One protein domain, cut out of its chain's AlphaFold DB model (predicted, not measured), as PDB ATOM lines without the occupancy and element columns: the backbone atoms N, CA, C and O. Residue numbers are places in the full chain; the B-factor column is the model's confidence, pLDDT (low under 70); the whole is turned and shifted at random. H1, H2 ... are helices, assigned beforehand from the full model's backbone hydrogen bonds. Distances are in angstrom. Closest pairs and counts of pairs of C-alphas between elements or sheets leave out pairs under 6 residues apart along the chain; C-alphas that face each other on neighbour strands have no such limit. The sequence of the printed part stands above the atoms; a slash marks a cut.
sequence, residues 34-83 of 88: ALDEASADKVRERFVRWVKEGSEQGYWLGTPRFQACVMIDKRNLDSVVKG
ATOM      1  N   ALA A  34     147.154 163.095 148.620       86.50
ATOM      2  CA  ALA A  34     146.512 162.031 149.392       86.50
ATOM      3  C   ALA A  34     146.909 162.036 150.881       86.50
ATOM      4  O   ALA A  34     146.353 161.260 151.664       86.50
ATOM      5  N   LEU A  35     147.888 162.861 151.263       86.12
ATOM      6  CA  LEU A  35     148.355 163.046 152.634       86.12
ATOM      7  C   LEU A  35     147.966 164.403 153.234       86.12
ATOM      8  O   LEU A  35     148.357 164.685 154.369       86.12
ATOM      9  N   ASP A  36     147.191 165.225 152.524       87.81
ATOM     10  CA  ASP A  36     146.689 166.478 153.082       87.81
ATOM     11  C   ASP A  36     145.836 166.189 154.329       87.81
ATOM     12  O   ASP A  36     144.970 165.313 154.329       87.81
ATOM     13  N   GLU A  37     146.145 166.888 155.425       86.75
ATOM     14  CA  GLU A  37     145.523 166.709 156.751       86.75
ATOM     15  C   GLU A  37     145.608 165.275 157.323       86.75
ATOM     16  O   GLU A  37     144.908 164.930 158.281       86.75
ATOM     17  N   ALA A  38     146.487 164.425 156.782       89.00
ATOM     18  CA  ALA A  38     146.649 163.060 157.259       89.00
ATOM     19  C   ALA A  38     147.166 163.018 158.705       89.00
ATOM     20  O   ALA A  38     148.057 163.766 159.112       89.00
ATOM     21  N   SER A  39     146.647 162.067 159.482       90.25
ATOM     22  CA  SER A  39     147.180 161.792 160.813       90.25
ATOM     23  C   SER A  39     148.588 161.193 160.733       90.25
ATOM     24  O   SER A  39     148.954 160.530 159.757       90.25
ATOM     25  N   ALA A  40     149.369 161.350 161.804       89.00
ATOM     26  CA  ALA A  40     150.697 160.742 161.907       89.00
ATOM     27  C   ALA A  40     150.661 159.214 161.699       89.00
ATOM     28  O   ALA A  40     151.553 158.647 161.066       89.00
ATOM     29  N   ASP A  41     149.604 158.546 162.170       91.94
ATOM     30  CA  ASP A  41     149.425 157.106 161.971       91.94
ATOM     31  C   ASP A  41     149.192 156.755 160.503       91.94
ATOM     32  O   ASP A  41     149.742 155.764 160.017       91.94
ATOM     33  N   LYS A  42     148.445 157.587 159.768       91.12
ATOM     34  CA  LYS A  42     148.216 157.377 158.338       91.12
ATOM     35  C   LYS A  42     149.504 157.520 157.530       91.12
ATOM     36  O   LYS A  42     149.772 156.699 156.650       91.12
ATOM     37  N   VAL A  43     150.315 158.525 157.860       90.31
ATOM     38  CA  VAL A  43     151.642 158.731 157.258       90.31
ATOM     39  C   VAL A  43     152.547 157.530 157.544       90.31
ATOM     40  O   VAL A  43     153.152 156.979 156.622       90.31
ATOM     41  N   ARG A  44     152.577 157.054 158.796       90.38
ATOM     42  CA  ARG A  44     153.363 155.876 159.195       90.38
ATOM     43  C   ARG A  44     152.921 154.610 158.461       90.38
ATOM     44  O   ARG A  44     153.767 153.854 157.990       90.38
ATOM     45  N   GLU A  45     151.616 154.381 158.335       91.62
ATOM     46  CA  GLU A  45     151.059 153.240 157.599       91.62
ATOM     47  C   GLU A  45     151.505 153.251 156.127       91.62
ATOM     48  O   GLU A  45     151.959 152.230 155.604       91.62
ATOM     49  N   ARG A  46     151.422 154.417 155.469       89.19
ATOM     50  CA  ARG A  46     151.850 154.591 154.073       89.19
ATOM     51  C   ARG A  46     153.354 154.376 153.913       89.19
ATOM     52  O   ARG A  46     153.754 153.679 152.986       89.19
ATOM     53  N   PHE A  47     154.168 154.894 154.833       87.81
ATOM     54  CA  PHE A  47     155.614 154.660 154.841       87.81
ATOM     55  C   PHE A  47     155.952 153.169 154.956       87.81
ATOM     56  O   PHE A  47     156.692 152.642 154.131       87.81
ATOM     57  N   VAL A  48     155.366 152.458 155.927       88.00
ATOM     58  CA  VAL A  48     155.602 151.012 156.105       88.00
ATOM     59  C   VAL A  48     155.221 150.232 154.848       88.00
ATOM     60  O   VAL A  48     155.913 149.285 154.476       88.00
ATOM     61  N   ARG A  49     154.126 150.621 154.191       88.62
ATOM     62  CA  ARG A  49     153.694 150.013 152.932       88.62
ATOM     63  C   ARG A  49     154.705 150.251 151.813       88.62
ATOM     64  O   ARG A  49     155.144 149.282 151.207       88.62
ATOM     65  N   TRP A  50     155.128 151.496 151.617       84.25
ATOM     66  CA  TRP A  50     156.148 151.869 150.633       84.25
ATOM     67  C   TRP A  50     157.464 151.096 150.833       84.25
ATOM     68  O   TRP A  50     157.997 150.527 149.883       84.25
ATOM     69  N   VAL A  51     157.934 150.971 152.083       82.62
ATOM     70  CA  VAL A  51     159.126 150.169 152.425       82.62
ATOM     71  C   VAL A  51     158.940 148.695 152.044       82.62
ATOM     72  O   VAL A  51     159.845 148.085 151.481       82.62
ATOM     73  N   LYS A  52     157.773 148.106 152.341       82.94
ATOM     74  CA  LYS A  52     157.482 146.689 152.052       82.94
ATOM     75  C   LYS A  52     157.323 146.398 150.564       82.94
ATOM     76  O   LYS A  52     157.711 145.324 150.118       82.94
ATOM     77  N   GLU A  53     156.728 147.321 149.820       82.94
ATOM     78  CA  GLU A  53     156.483 147.175 148.383       82.94
ATOM     79  C   GLU A  53     157.761 147.361 147.553       82.94
ATOM     80  O   GLU A  53     157.769 147.020 146.371       82.94
ATOM     81  N   GLY A  54     158.851 147.855 148.157       70.12
ATOM     82  CA  GLY A  54     160.144 147.993 147.485       70.12
ATOM     83  C   GLY A  54     160.062 148.906 146.263       70.12
ATOM     84  O   GLY A  54     160.684 148.626 145.240       70.12
ATOM     85  N   SER A  55     159.249 149.966 146.351       62.72
ATOM     86  CA  SER A  55     158.863 150.808 145.213       62.72
ATOM     87  C   SER A  55     160.052 151.510 144.535       62.72
ATOM     88  O   SER A  55     159.946 151.899 143.377       62.72
ATOM     89  N   GLU A  56     161.190 151.643 145.222       63.25
ATOM     90  CA  GLU A  56     162.478 152.044 144.641       63.25
ATOM     91  C   GLU A  56     163.339 150.805 144.350       63.25
ATOM     92  O   GLU A  56     164.230 150.430 145.116       63.25
ATOM     93  N   GLN A  57     163.077 150.142 143.223       53.50
ATOM     94  CA  GLN A  57     163.901 149.017 142.782       53.50
ATOM     95  C   GLN A  57     165.331 149.499 142.476       53.50
ATOM     96  O   GLN A  57     165.548 150.257 141.537       53.50
ATOM     97  N   GLY A  58     166.305 149.072 143.286       57.28
ATOM     98  CA  GLY A  58     167.734 149.376 143.107       57.28
ATOM     99  C   GLY A  58     168.410 150.025 144.317       57.28
ATOM    100  O   GLY A  58     169.617 149.863 144.491       57.28
ATOM    101  N   TYR A  59     167.644 150.669 145.202       53.78
ATOM    102  CA  TYR A  59     168.134 151.172 146.486       53.78
ATOM    103  C   TYR A  59     167.747 150.183 147.588       53.78
ATOM    104  O   TYR A  59     166.605 150.112 148.025       53.78
ATOM    105  N   TRP A  60     168.712 149.357 147.987       53.62
ATOM    106  CA  TRP A  60     168.549 148.287 148.970       53.62
ATOM    107  C   TRP A  60     167.859 148.718 150.280       53.62
ATOM    108  O   TRP A  60     168.057 149.833 150.779       53.62
ATOM    109  N   LEU A  61     167.166 147.746 150.894       53.81
ATOM    110  CA  LEU A  61     166.849 147.670 152.326       53.81
ATOM    111  C   LEU A  61     168.144 147.864 153.137       53.81
ATOM    112  O   LEU A  61     168.879 146.914 153.394       53.81
ATOM    113  N   GLY A  62     168.471 149.106 153.476       55.97
ATOM    114  CA  GLY A  62     169.753 149.441 154.099       55.97
ATOM    115  C   GLY A  62     170.091 150.924 154.061       55.97
ATOM    116  O   GLY A  62     170.827 151.395 154.924       55.97
ATOM    117  N   THR A  63     169.519 151.689 153.125       63.28
ATOM    118  CA  THR A  63     169.676 153.147 153.180       63.28
ATOM    119  C   THR A  63     168.833 153.742 154.323       63.28
ATOM    120  O   THR A  63     167.710 153.277 154.559       63.28
ATOM    121  N   PRO A  64     169.337 154.763 155.049       65.00
ATOM    122  CA  PRO A  64     168.665 155.323 156.229       65.00
ATOM    123  C   PRO A  64     167.210 155.752 155.993       65.00
ATOM    124  O   PRO A  64     166.379 155.661 156.895       65.00
ATOM    125  N   ARG A  65     166.868 156.147 154.760       68.62
ATOM    126  CA  ARG A  65     165.516 156.580 154.372       68.62
ATOM    127  C   ARG A  65     164.439 155.494 154.493       68.62
ATOM    128  O   ARG A  65     163.268 155.833 154.588       68.62
ATOM    129  N   PHE A  66     164.812 154.211 154.517       71.00
ATOM    130  CA  PHE A  66     163.873 153.105 154.755       71.00
ATOM    131  C   PHE A  66     163.760 152.722 156.237       71.00
ATOM    132  O   PHE A  66     162.903 151.917 156.598       71.00
ATOM    133  N   GLN A  67     164.621 153.268 157.102       72.25
ATOM    134  CA  GLN A  67     164.706 152.873 158.512       72.25
ATOM    135  C   GLN A  67     163.868 153.763 159.431       72.25
ATOM    136  O   GLN A  67     163.396 153.294 160.467       72.25
ATOM    137  N   ALA A  68     163.659 155.027 159.059       78.56
ATOM    138  CA  ALA A  68     162.937 155.989 159.880       78.56
ATOM    139  C   ALA A  68     161.901 156.771 159.066       78.56
ATOM    140  O   ALA A  68     162.202 157.330 158.014       78.56
ATOM    141  N   CYS A  69     160.684 156.855 159.604       84.12
ATOM    142  CA  CYS A  69     159.656 157.772 159.128       84.12
ATOM    143  C   CYS A  69     159.785 159.082 159.912       84.12
ATOM    144  O   CYS A  69     159.337 159.162 161.058       84.12
ATOM    145  N   VAL A  70     160.430 160.085 159.317       83.31
ATOM    146  CA  VAL A  70     160.516 161.432 159.894       83.31
ATOM    147  C   VAL A  70     159.312 162.232 159.412       83.31
ATOM    148  O   VAL A  70     159.158 162.471 158.219       83.31
ATOM    149  N   MET A  71     158.448 162.628 160.345       84.06
ATOM    150  CA  MET A  71     157.273 163.454 160.077       84.06
ATOM    151  C   MET A  71     157.429 164.776 160.820       84.06
ATOM    152  O   MET A  71     157.700 164.787 162.019       84.06
ATOM    153  N   ILE A  72     157.291 165.879 160.087       83.19
ATOM    154  CA  ILE A  72     157.413 167.238 160.610       83.19
ATOM    155  C   ILE A  72     156.045 167.891 160.455       83.19
ATOM    156  O   ILE A  72     155.552 168.043 159.338       83.19
ATOM    157  N   ASP A  73     155.416 168.248 161.572       84.31
ATOM    158  CA  ASP A  73     154.169 169.007 161.540       84.31
ATOM    159  C   ASP A  73     154.429 170.513 161.361       84.31
ATOM    160  O   ASP A  73     155.549 171.017 161.499       84.31
ATOM    161  N   LYS A  74     153.357 171.256 161.077       82.31
ATOM    162  CA  LYS A  74     153.424 172.706 160.879       82.31
ATOM    163  C   LYS A  74     153.997 173.446 162.090       82.31
ATOM    164  O   LYS A  74     154.730 174.409 161.917       82.31
ATOM    165  N   ARG A  75     153.708 172.990 163.311       83.31
ATOM    166  CA  ARG A  75     154.198 173.636 164.536       83.31
ATOM    167  C   ARG A  75     155.719 173.539 164.649       83.31
ATOM    168  O   ARG A  75     156.352 174.505 165.066       83.31
ATOM    169  N   ASN A  76     156.285 172.386 164.302       83.56
ATOM    170  CA  ASN A  76     157.728 172.174 164.276       83.56
ATOM    171  C   ASN A  76     158.384 172.965 163.145       83.56
ATOM    172  O   ASN A  76     159.430 173.562 163.358       83.56
ATOM    173  N   LEU A  77     157.759 173.037 161.967       80.00
ATOM    174  CA  LEU A  77     158.276 173.864 160.876       80.00
ATOM    175  C   LEU A  77     158.271 175.358 161.246       80.00
ATOM    176  O   LEU A  77     159.261 176.060 161.057       80.00
ATOM    177  N   ASP A  78     157.182 175.841 161.839       81.44
ATOM    178  CA  ASP A  78     157.037 177.242 162.243       81.44
ATOM    179  C   ASP A  78     158.023 177.652 163.355       81.44
ATOM    180  O   ASP A  78     158.253 178.849 163.547       81.44
ATOM    181  N   SER A  79     158.590 176.705 164.115       78.06
ATOM    182  CA  SER A  79     159.575 177.013 165.158       78.06
ATOM    183  C   SER A  79     160.964 177.298 164.584       78.06
ATOM    184  O   SER A  79     161.643 178.188 165.090       78.06
ATOM    185  N   VAL A  80     161.354 176.609 163.508       71.56
ATOM    186  CA  VAL A  80     162.646 176.814 162.832       71.56
ATOM    187  C   VAL A  80     162.622 177.984 161.855       71.56
ATOM    188  O   VAL A  80     163.605 178.708 161.757       71.56
ATOM    189  N   VAL A  81     161.486 178.260 161.205       70.31
ATOM    190  CA  VAL A  81     161.359 179.412 160.284       70.31
ATOM    191  C   VAL A  81     161.446 180.764 161.018       70.31
ATOM    192  O   VAL A  81     161.718 181.789 160.402       70.31
ATOM    193  N   LYS A  82     161.245 180.791 162.341       66.88
ATOM    194  CA  LYS A  82     161.375 182.001 163.177       66.88
ATOM    195  C   LYS A  82     162.791 182.239 163.718       66.88
ATOM    196  O   LYS A  82     162.960 183.136 164.544       66.88
ATOM    197  N   GLY A  83     163.771 181.429 163.319       58.69
ATOM    198  CA  GLY A  83     165.167 181.627 163.709       58.69
ATOM    199  C   GLY A  83     165.721 182.979 163.232       58.69
ATOM    200  O   GLY A  83     165.149 183.582 162.319       58.69
TER     201      GLY A  83
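AT A GLANCE: This is residues 34 to 83 of the 88 residues of an uncharacterized protein of Lentithecium fluviatile CBS 122367 (UniProt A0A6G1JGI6). A helix, H1, is followed by a long link, which loops out past its end and folds back past H1 to a short helix, H2, which sticks out at the far end. The printed part has 50 residues, with two named helices, H1 then H2, and no named strand; the class is all helix, with under half of the residues in named elements. It is loose, with a radius of gyration of the C-alphas of 13.6 A, and elongated, spanning 39 by 23 by 14 A.

IN THESE COORDINATES: After residues 34 to 39, find C-alpha 40 at (150.697, 160.742, 161.907); from there H1, residues 40 to 53, runs 20.0 A to C-alpha 53 at (156.483, 147.175, 148.383). H2, residues 74 to 80, ends at C-alpha 80 at (162.646, 176.814, 162.832).

HOW THE PARTS SIT: H1 and H2 are apart. In H1 every O i to N i+4 pair is within hydrogen-bond range; in H2, 2 of 3.

THE WHOLE: Look for the farthest C-alphas at Gln 57 and Lys 82, 38.9 A apart. The link of 20 residues is long. Residues 55 to 60 and 74 to 83 stand free. The printed part has no cut. Residues 55 to 65 and 82 to 83 have pLDDT under 70.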